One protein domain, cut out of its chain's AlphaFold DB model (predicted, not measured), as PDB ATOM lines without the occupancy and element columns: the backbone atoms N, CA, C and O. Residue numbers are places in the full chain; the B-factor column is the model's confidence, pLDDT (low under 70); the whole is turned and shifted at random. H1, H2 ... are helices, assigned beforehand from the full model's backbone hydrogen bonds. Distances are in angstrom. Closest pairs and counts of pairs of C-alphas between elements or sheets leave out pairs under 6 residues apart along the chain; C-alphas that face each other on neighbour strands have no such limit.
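What this domain is: This is residues 8 to 82 of the 88 residues of an uncharacterized protein of Paenibacillus polymyxa (UniProt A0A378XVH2). One long helix, H1, and the chain folding back along it through the short helix H2 make a long arm, and the short helices H3, H4 and H5 gather in a loose head at the end where H1 begins. H3 stands crosswise to H1, and H4 and H5 pack on each other. The printed part has 75 residues with five named helices, in the order H1, H2, H3, H4, H5, and no named strand; the class is all helix. The whole is loose, with a radius of gyration of the C-alphas of 14.1 A, and elongated, spanning 43 by 22 by 20 A.

Where its parts are: Find C-alpha 8 at (198.591, 162.815, 134.604); from there H1 runs through residues 8 to 27, 28.8 A from first to last C-alpha, to C-alpha 27 at (176.719, 163.564, 153.276). Read on past residues 28 to 36 and you reach H2, residues 37 to 40, 5.3 A long. H3 follows at residues 44 to 53 and measures 14.4 A. Next look at H4, residues 60 to 67, 10.4 A long. H5, residues 73 to 80, is also 10.4 A long and ends with C-alpha 80 at (187.503, 156.075, 121.815).

How they stand to each other: Begin with H1, whose residues 18 to 25 alone touch H2; the closest C-alphas, those of Leu 21 and Tyr 40, are 5.1 A apart. With residues 14 to 17 alone H1 only just touches H3, with 3 pairs of C-alphas within 8 A, the closest being Tyr 14 and Tyr 47 at 6.7 A. The lines of H1 and H3 are about perpendicular, at 81 degrees. H1 and H4 are close but not clearly touching, with the C-alphas of Asn 11 and Phe 66 closest at 7.2 A. H3 and H4 are also close but not clearly touching; the closest C-alphas, those of Pro 44 and Leu 67, are 6.9 A apart. H4 and H5 touch, with the C-alphas of Leu 67 and Thr 76 closest at 5.8 A, and run opposite ways at a steep tilt of 56 degrees. H1 and H5 are apart. In H1, H3, H4 and H5 every O i to N i+4 pair is within hydrogen-bond range; H2 is too short for such a pair.

The domain as a whole: Look for the two C-alphas farthest apart at Pro 31 and Glu 61, 43.6 A from each other. The printed part has no cut and no long link. The mean pLDDT of the printed part is 86.7, and the model's confidence is under 70 at residues 29 to 39, of which 37 to 39 belong to H2.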
ATOM      1  N   ASP A   8     198.371 162.506 133.188       93.81
ATOM      2  CA  ASP A   8     198.591 162.815 134.604       93.81
ATOM      3  C   ASP A   8     197.559 163.805 135.156       93.81
ATOM      4  O   ASP A   8     197.173 163.707 136.322       93.81
ATOM      5  N   GLU A   9     197.131 164.773 134.345       92.31
ATOM      6  CA  GLU A   9     196.045 165.695 134.696       92.31
ATOM      7  C   GLU A   9     194.718 164.938 134.743       92.31
ATOM      8  O   GLU A   9     194.054 164.967 135.773       92.31
ATOM      9  N   MET A  10     194.421 164.125 133.725       94.44
ATOM     10  CA  MET A  10     193.222 163.279 133.691       94.44
ATOM     11  C   MET A  10     193.139 162.331 134.894       94.44
ATOM     12  O   MET A  10     192.077 162.166 135.482       94.44
ATOM     13  N   ASN A  11     194.260 161.732 135.303       95.38
ATOM     14  CA  ASN A  11     194.314 160.860 136.476       95.38
ATOM     15  C   ASN A  11     194.004 161.610 137.781       95.38
ATOM     16  O   ASN A  11     193.308 161.078 138.648       95.38
ATOM     17  N   LYS A  12     194.515 162.836 137.939       94.69
ATOM     18  CA  LYS A  12     194.231 163.673 139.116       94.69
ATOM     19  C   LYS A  12     192.781 164.131 139.126       94.69
ATOM     20  O   LYS A  12     192.129 164.022 140.162       94.69
ATOM     21  N   ASP A  13     192.287 164.592 137.987       93.44
ATOM     22  CA  ASP A  13     190.930 165.104 137.845       93.44
ATOM     23  C   ASP A  13     189.910 163.986 138.055       93.44
ATOM     24  O   ASP A  13     188.985 164.151 138.847       93.44
ATOM     25  N   TYR A  14     190.143 162.799 137.491       94.75
ATOM     26  CA  TYR A  14     189.301 161.631 137.743       94.75
ATOM     27  C   TYR A  14     189.305 161.213 139.221       94.75
ATOM     28  O   TYR A  14     188.250 160.930 139.793       94.75
ATOM     29  N   ALA A  15     190.467 161.219 139.885       94.00
ATOM     30  CA  ALA A  15     190.539 160.916 141.315       94.00
ATOM     31  C   ALA A  15     189.749 161.930 142.162       94.00
ATOM     32  O   ALA A  15     189.042 161.539 143.093       94.00
ATOM     33  N   LEU A  16     189.841 163.223 141.833       92.94
ATOM     34  CA  LEU A  16     189.073 164.281 142.492       92.94
ATOM     35  C   LEU A  16     187.573 164.151 142.214       92.94
ATOM     36  O   LEU A  16     186.772 164.303 143.136       92.94
ATOM     37  N   TYR A  17     187.202 163.818 140.981       89.94
ATOM     38  CA  TYR A  17     185.825 163.595 140.558       89.94
ATOM     39  C   TYR A  17     185.168 162.467 141.368       89.94
ATOM     40  O   TYR A  17     184.147 162.680 142.026       89.94
ATOM     41  N   VAL A  18     185.814 161.299 141.444       89.88
ATOM     42  CA  VAL A  18     185.333 160.156 142.241       89.88
ATOM     43  C   VAL A  18     185.303 160.474 143.741       89.88
ATOM     44  O   VAL A  18     184.357 160.096 144.440       89.88
ATOM     45  N   ALA A  19     186.309 161.184 144.262       88.75
ATOM     46  CA  ALA A  19     186.335 161.588 145.667       88.75
ATOM     47  C   ALA A  19     185.180 162.543 146.009       88.75
ATOM     48  O   ALA A  19     184.526 162.360 147.036       88.75
ATOM     49  N   SER A  20     184.893 163.519 145.143       87.44
ATOM     50  CA  SER A  20     183.779 164.460 145.308       87.44
ATOM     51  C   SER A  20     182.440 163.732 145.407       87.44
ATOM     52  O   SER A  20     181.681 163.966 146.347       87.44
ATOM     53  N   LEU A  21     182.183 162.788 144.498       85.56
ATOM     54  CA  LEU A  21     180.962 161.975 144.509       85.56
ATOM     55  C   LEU A  21     180.861 161.108 145.768       85.56
ATOM     56  O   LEU A  21     179.788 160.968 146.350       85.56
ATOM     57  N   SER A  22     181.992 160.572 146.236       83.81
ATOM     58  CA  SER A  22     182.045 159.788 147.476       83.81
ATOM     59  C   SER A  22     181.695 160.636 148.703       83.81
ATOM     60  O   SER A  22     180.964 160.178 149.583       83.81
ATOM     61  N   PHE A  23     182.178 161.881 148.774       83.88
ATOM     62  CA  PHE A  23     181.824 162.805 149.853       83.88
ATOM     63  C   PHE A  23     180.358 163.229 149.803       83.88
ATOM     64  O   PHE A  23     179.717 163.311 150.854       83.88
ATOM     65  N   GLU A  24     179.820 163.472 148.609       83.19
ATOM     66  CA  GLU A  24     178.404 163.782 148.437       83.19
ATOM     67  C   GLU A  24     177.535 162.618 148.926       83.19
ATOM     68  O   GLU A  24     176.675 162.819 149.780       83.19
ATOM     69  N   ALA A  25     177.847 161.389 148.502       79.31
ATOM     70  CA  ALA A  25     177.147 160.184 148.937       79.31
ATOM     71  C   ALA A  25     177.164 160.005 150.466       79.31
ATOM     72  O   ALA A  25     176.142 159.661 151.059       79.31
ATOM     73  N   LEU A  26     178.304 160.263 151.121       78.25
ATOM     74  CA  LEU A  26     178.443 160.187 152.583       78.25
ATOM     75  C   LEU A  26     177.684 161.294 153.330       78.25
ATOM     76  O   LEU A  26     177.371 161.128 154.508       78.25
ATOM     77  N   SER A  27     177.409 162.418 152.673       78.25
ATOM     78  CA  SER A  27     176.719 163.564 153.276       78.25
ATOM     79  C   SER A  27     175.194 163.413 153.268       78.25
ATOM     80  O   SER A  27     174.495 164.173 153.944       78.25
ATOM     81  N   ILE A  28     174.658 162.430 152.536       73.62
ATOM     82  CA  ILE A  28     173.219 162.160 152.473       73.62
ATOM     83  C   ILE A  28     172.784 161.449 153.749       73.62
ATOM     84  O   ILE A  28     173.081 160.280 153.983       73.62
ATOM     85  N   ASN A  29     172.017 162.160 154.568       64.12
ATOM     86  CA  ASN A  29     171.532 161.681 155.859       64.12
ATOM     87  C   ASN A  29     170.147 161.013 155.745       64.12
ATOM     88  O   ASN A  29     169.287 161.208 156.605       64.12
ATOM     89  N   GLU A  30     169.897 160.276 154.655       66.00
ATOM     90  CA  GLU A  30     168.604 159.631 154.401       66.00
ATOM     91  C   GLU A  30     168.691 158.094 154.410       66.00
ATOM     92  O   GLU A  30     169.519 157.508 153.713       66.00
ATOM     93  N   PRO A  31     167.786 157.401 155.130       58.22
ATOM     94  CA  PRO A  31     167.801 155.940 155.266       58.22
ATOM     95  C   PRO A  31     167.483 155.169 153.966       58.22
ATOM     96  O   PRO A  31     167.610 153.947 153.938       58.22
ATOM     97  N   HIS A  32     167.107 155.856 152.881       58.91
ATOM     98  CA  HIS A  32     166.915 155.272 151.545       58.91
ATOM     99  C   HIS A  32     168.076 155.560 150.571       58.91
ATOM    100  O   HIS A  32     167.990 155.215 149.390       58.91
ATOM    101  N   ALA A  33     169.189 156.129 151.054       57.38
ATOM    102  CA  ALA A  33     170.336 156.532 150.237       57.38
ATOM    103  C   ALA A  33     170.994 155.392 149.438       57.38
ATOM    104  O   ALA A  33     171.661 155.657 148.447       57.38
ATOM    105  N   HIS A  34     170.770 154.120 149.788       53.78
ATOM    106  CA  HIS A  34     171.324 152.970 149.057       53.78
ATOM    107  C   HIS A  34     170.887 152.883 147.581       53.78
ATOM    108  O   HIS A  34     171.576 152.270 146.772       53.78
ATOM    109  N   ILE A  35     169.749 153.484 147.210       53.75
ATOM    110  CA  ILE A  35     169.321 153.568 145.800       53.75
ATOM    111  C   ILE A  35     170.039 154.727 145.085       53.75
ATOM    112  O   ILE A  35     170.319 154.633 143.893       53.75
ATOM    113  N   LEU A  36     170.412 155.779 145.820       58.25
ATOM    114  CA  LEU A  36     171.165 156.932 145.317       58.25
ATOM    115  C   LEU A  36     172.675 156.657 145.234       58.25
ATOM    116  O   LEU A  36     173.366 157.283 144.445       58.25
ATOM    117  N   THR A  37     173.222 155.688 145.973       59.31
ATOM    118  CA  THR A  37     174.666 155.384 145.911       59.31
ATOM    119  C   THR A  37     175.147 154.971 144.521       59.31
ATOM    120  O   THR A  37     176.294 155.236 144.181       59.31
ATOM    121  N   ALA A  38     174.282 154.372 143.693       61.25
ATOM    122  CA  ALA A  38     174.638 153.998 142.325       61.25
ATOM    123  C   ALA A  38     174.865 155.217 141.412       61.25
ATOM    124  O   ALA A  38     175.716 155.141 140.533       61.25
ATOM    125  N   SER A  39     174.178 156.348 141.638       67.88
ATOM    126  CA  SER A  39     174.416 157.579 140.864       67.88
ATOM    127  C   SER A  39     175.726 158.285 141.227       67.88
ATOM    128  O   SER A  39     176.157 159.163 140.489       67.88
ATOM    129  N   TYR A  40     176.368 157.889 142.332       70.38
ATOM    130  CA  TYR A  40     177.660 158.424 142.777       70.38
ATOM    131  C   TYR A  40     178.859 157.584 142.327       70.38
ATOM    132  O   TYR A  40     180.002 157.934 142.615       70.38
ATOM    133  N   ILE A  41     178.620 156.476 141.622       77.06
ATOM    134  CA  ILE A  41     179.682 155.672 141.022       77.06
ATOM    135  C   ILE A  41     179.782 156.080 139.560       77.06
ATOM    136  O   ILE A  41     178.870 155.825 138.780       77.06
ATOM    137  N   LYS A  42     180.904 156.698 139.205       85.88
ATOM    138  CA  LYS A  42     181.224 157.084 137.836       85.88
ATOM    139  C   LYS A  42     182.447 156.317 137.369       85.88
ATOM    140  O   LYS A  42     183.436 156.229 138.098       85.88
ATOM    141  N   THR A  43     182.358 155.727 136.188       93.19
ATOM    142  CA  THR A  43     183.467 155.014 135.560       93.19
ATOM    143  C   THR A  43     184.443 156.002 134.907       93.19
ATOM    144  O   THR A  43     184.118 157.180 134.724       93.19
ATOM    145  N   PRO A  44     185.642 155.544 134.496       95.44
ATOM    146  CA  PRO A  44     186.559 156.382 133.731       95.44
ATOM    147  C   PRO A  44     185.936 156.922 132.439       95.44
ATOM    148  O   PRO A  44     186.291 158.008 131.999       95.44
ATOM    149  N   ASP A  45     185.021 156.175 131.819       95.00
ATOM    150  CA  ASP A  45     184.387 156.576 130.568       95.00
ATOM    151  C   ASP A  45     183.166 157.490 130.768       95.00
ATOM    152  O   ASP A  45     182.920 158.314 129.890       95.00
ATOM    153  N   ASP A  46     182.497 157.449 131.928       94.12
ATOM    154  CA  ASP A  46     181.546 158.499 132.331       94.12
ATOM    155  C   ASP A  46     182.267 159.835 132.569       94.12
ATOM    156  O   ASP A  46     181.797 160.890 132.150       94.12
ATOM    157  N   TYR A  47     183.436 159.797 133.222       93.81
ATOM    158  CA  TYR A  47     184.267 160.986 133.430       93.81
ATOM    159  C   TYR A  47     184.673 161.639 132.102       93.81
ATOM    160  O   TYR A  47     184.673 162.863 131.997       93.81
ATOM    161  N   LEU A  48     184.993 160.842 131.078       94.38
ATOM    162  CA  LEU A  48     185.305 161.368 129.747       94.38
ATOM    163  C   LEU A  48     184.099 162.031 129.085       94.38
ATOM    164  O   LEU A  48     184.267 163.085 128.474       94.38
ATOM    165  N   ASP A  49     182.914 161.426 129.205       93.38
ATOM    166  CA  ASP A  49     181.674 161.998 128.678       93.38
ATOM    167  C   ASP A  49     181.416 163.378 129.314       93.38
ATOM    168  O   ASP A  49     181.248 164.362 128.592       93.38
ATOM    169  N   ASP A  50     181.532 163.478 130.643       91.31
ATOM    170  CA  ASP A  50     181.359 164.733 131.386       91.31
ATOM    171  C   ASP A  50     182.448 165.775 131.024       91.31
ATOM    172  O   ASP A  50     182.152 166.944 130.773       91.31
ATOM    173  N   THR A  51     183.715 165.356 130.915       89.31
ATOM    174  CA  THR A  51     184.853 166.236 130.568       89.31
ATOM    175  C   THR A  51     184.703 166.844 129.168       89.31
ATOM    176  O   THR A  51     184.986 168.026 128.948       89.31
ATOM    177  N   ILE A  52     184.237 166.047 128.204       89.00
ATOM    178  CA  ILE A  52     184.001 166.500 126.829       89.00
ATOM    179  C   ILE A  52     182.775 167.415 126.766       89.00
ATOM    180  O   ILE A  52     182.826 168.432 126.070       89.00
ATOM    181  N   GLU A  53     181.711 167.123 127.520       90.19
ATOM    182  CA  GLU A  53     180.545 168.009 127.643       90.19
ATOM    183  C   GLU A  53     180.927 169.390 128.207       90.19
ATOM    184  O   GLU A  53     180.397 170.412 127.763       90.19
ATOM    185  N   TRP A  54     181.907 169.457 129.113       87.94
ATOM    186  CA  TRP A  54     182.449 170.717 129.643       87.94
ATOM    187  C   TRP A  54     183.374 171.468 128.671       87.94
ATOM    188  O   TRP A  54     183.812 172.580 128.970       87.94
ATOM    189  N   GLY A  55     183.635 170.910 127.486       86.62
ATOM    190  CA  GLY A  55     184.464 171.523 126.448       86.62
ATOM    191  C   GLY A  55     185.969 171.319 126.640       86.62
ATOM    192  O   GLY A  55     186.764 171.963 125.950       86.62
ATOM    193  N   GLU A  56     186.377 170.426 127.543       85.69
ATOM    194  CA  GLU A  56     187.780 170.134 127.846       85.69
ATOM    195  C   GLU A  56     188.246 168.845 127.164       85.69
ATOM    196  O   GLU A  56     188.699 167.901 127.800       85.69
ATOM    197  N   GLN A  57     188.152 168.784 125.834       86.75
ATOM    198  CA  GLN A  57     188.501 167.563 125.114       86.75
ATOM    199  C   GLN A  57     190.014 167.232 125.222       86.75
ATOM    200  O   GLN A  57     190.856 167.993 124.720       86.75
ATOM    201  N   PRO A  58     190.395 166.088 125.831       89.88
ATOM    202  CA  PRO A  58     191.774 165.614 125.820       89.88
ATOM    203  C   PRO A  58     192.178 165.159 124.415       89.88
ATOM    204  O   PRO A  58     191.340 164.947 123.539       89.88
ATOM    205  N   SER A  59     193.471 164.941 124.183       91.75
ATOM    206  CA  SER A  59     193.898 164.297 122.941       91.75
ATOM    207  C   SER A  59     193.445 162.836 122.908       91.75
ATOM    208  O   SER A  59     193.238 162.190 123.947       91.75
ATOM    209  N   LYS A  60     193.334 162.281 121.697       93.62
ATOM    210  CA  LYS A  60     193.028 160.859 121.519       93.62
ATOM    211  C   LYS A  60     194.081 159.984 122.197       93.62
ATOM    212  O   LYS A  60     193.749 158.963 122.792       93.62
ATOM    213  N   GLU A  61     195.346 160.388 122.123       94.19
ATOM    214  CA  GLU A  61     196.483 159.679 122.705       94.19
ATOM    215  C   GLU A  61     196.413 159.662 124.235       94.19
ATOM    216  O   GLU A  61     196.506 158.585 124.823       94.19
ATOM    217  N   ALA A  62     196.182 160.817 124.869       93.81
ATOM    218  CA  ALA A  62     196.051 160.911 126.323       93.81
ATOM    219  C   ALA A  62     194.834 160.121 126.822       93.81
ATOM    220  O   ALA A  62     194.936 159.362 127.784       93.81
ATOM    221  N   THR A  63     193.708 160.211 126.106       95.31
ATOM    222  CA  THR A  63     192.502 159.437 126.425       95.31
ATOM    223  C   THR A  63     192.746 157.936 126.318       95.31
ATOM    224  O   THR A  63     192.327 157.166 127.181       95.31
ATOM    225  N   LYS A  64     193.456 157.494 125.275       96.56
ATOM    226  CA  LYS A  64     193.809 156.085 125.094       96.56
ATOM    227  C   LYS A  64     194.706 155.581 126.220       96.56
ATOM    228  O   LYS A  64     194.488 154.480 126.723       96.56
ATOM    229  N   GLU A  65     195.713 156.361 126.599       97.31
ATOM    230  CA  GLU A  65     196.619 156.022 127.697       97.31
ATOM    231  C   GLU A  65     195.882 155.945 129.038       97.31
ATOM    232  O   GLU A  65     196.075 154.990 129.787       97.31
ATOM    233  N   PHE A  66     194.987 156.897 129.306       97.19
ATOM    234  CA  PHE A  66     194.114 156.894 130.475       97.19
ATOM    235  C   PHE A  66     193.236 155.635 130.530       97.19
ATOM    236  O   PHE A  66     193.299 154.870 131.490       97.19
ATOM    237  N   LEU A  67     192.476 155.354 129.469       97.62
ATOM    238  CA  LEU A  67     191.544 154.222 129.423       97.62
ATOM    239  C   LEU A  67     192.236 152.859 129.534       97.62
ATOM    240  O   LEU A  67     191.697 151.956 130.172       97.62
ATOM    241  N   ASN A  68     193.440 152.704 128.976       97.75
ATOM    242  CA  ASN A  68     194.209 151.457 129.067       97.75
ATOM    243  C   ASN A  68     194.645 151.094 130.498       97.75
ATOM    244  O   ASN A  68     195.076 149.965 130.726       97.75
ATOM    245  N   GLN A  69     194.533 152.014 131.463       96.81
ATOM    246  CA  GLN A  69     194.759 151.718 132.882       96.81
ATOM    247  C   GLN A  69     193.590 150.934 133.504       96.81
ATOM    248  O   GLN A  69     193.780 150.251 134.510       96.81
ATOM    249  N   PHE A  70     192.397 150.997 132.900       96.50
ATOM    250  CA  PHE A  70     191.155 150.428 133.440       96.50
ATOM    251  C   PHE A  70     190.535 149.359 132.537       96.50
ATOM    252  O   PHE A  70     189.856 148.450 133.014       96.50
ATOM    253  N   TYR A  71     190.770 149.462 131.230       97.38
ATOM    254  CA  TYR A  71     190.104 148.668 130.214       97.38
ATOM    255  C   TYR A  71     191.099 147.900 129.345       97.38
ATOM    256  O   TYR A  71     192.228 148.322 129.101       97.38
ATOM    257  N   VAL A  72     190.650 146.752 128.832       97.19
ATOM    258  CA  VAL A  72     191.393 146.007 127.808       97.19
ATOM    259  C   VAL A  72     191.381 146.771 126.476       97.19
ATOM    260  O   VAL A  72     190.393 147.457 126.194       97.19
ATOM    261  N   PRO A  73     192.393 146.595 125.601       95.75
ATOM    262  CA  PRO A  73     192.521 147.373 124.365       95.75
ATOM    263  C   PRO A  73     191.266 147.399 123.484       95.75
ATOM    264  O   PRO A  73     190.918 148.441 122.943       95.75
ATOM    265  N   GLU A  74     190.540 146.281 123.368       97.00
ATOM    266  CA  GLU A  74     189.295 146.231 122.587       97.00
ATOM    267  C   GLU A  74     188.205 147.153 123.159       97.00
ATOM    268  O   GLU A  74     187.490 147.816 122.408       97.00
ATOM    269  N   SER A  75     188.076 147.208 124.487       97.19
ATOM    270  CA  SER A  75     187.103 148.078 125.155       97.19
ATOM    271  C   SER A  75     187.530 149.540 125.058       97.19
ATOM    272  O   SER A  75     186.702 150.391 124.743       97.19
ATOM    273  N   THR A  76     188.830 149.819 125.207       97.44
ATOM    274  CA  THR A  76     189.398 151.155 124.987       97.44
ATOM    275  C   THR A  76     189.066 151.682 123.593       97.44
ATOM    276  O   THR A  76     188.557 152.790 123.464       97.44
ATOM    277  N   GLU A  77     189.286 150.896 122.536       96.81
ATOM    278  CA  GLU A  77     188.986 151.334 121.165       96.81
ATOM    279  C   GLU A  77     187.483 151.571 120.944       96.81
ATOM    280  O   GLU A  77     187.107 152.529 120.269       96.81
ATOM    281  N   LYS A  78     186.604 150.753 121.542       97.06
ATOM    282  CA  LYS A  78     185.149 150.989 121.492       97.06
ATOM    283  C   LYS A  78     184.772 152.333 122.116       97.06
ATOM    284  O   LYS A  78     183.987 153.061 121.518       97.06
ATOM    285  N   ILE A  79     185.351 152.666 123.270       96.56
ATOM    286  CA  ILE A  79     185.112 153.936 123.968       96.56
ATOM    287  C   ILE A  79     185.665 155.114 123.156       96.56
ATOM    288  O   ILE A  79     184.957 156.092 122.946       96.56
ATOM    289  N   LEU A  80     186.893 155.014 122.629       95.56
ATOM    290  CA  LEU A  80     187.503 156.075 121.815       95.56
ATOM    291  C   LEU A  80     186.690 156.394 120.555       95.56
ATOM    292  O   LEU A  80     186.668 157.540 120.115       95.56
ATOM    293  N   ASN A  81     186.020 155.398 119.975       95.44
ATOM    294  CA  ASN A  81     185.180 155.578 118.792       95.44
ATOM    295  C   ASN A  81     183.839 156.277 119.083       95.44
ATOM    296  O   ASN A  81     183.111 156.561 118.134       95.44
ATOM    297  N   ARG A  82     183.503 156.565 120.352       94.44
ATOM    298  CA  ARG A  82     182.332 157.386 120.712       94.44
ATOM    299  C   ARG A  82     182.518 158.868 120.367       94.44
ATOM    300  O   ARG A  82     181.524 159.567 120.216       94.44
TER     301      ARG A  82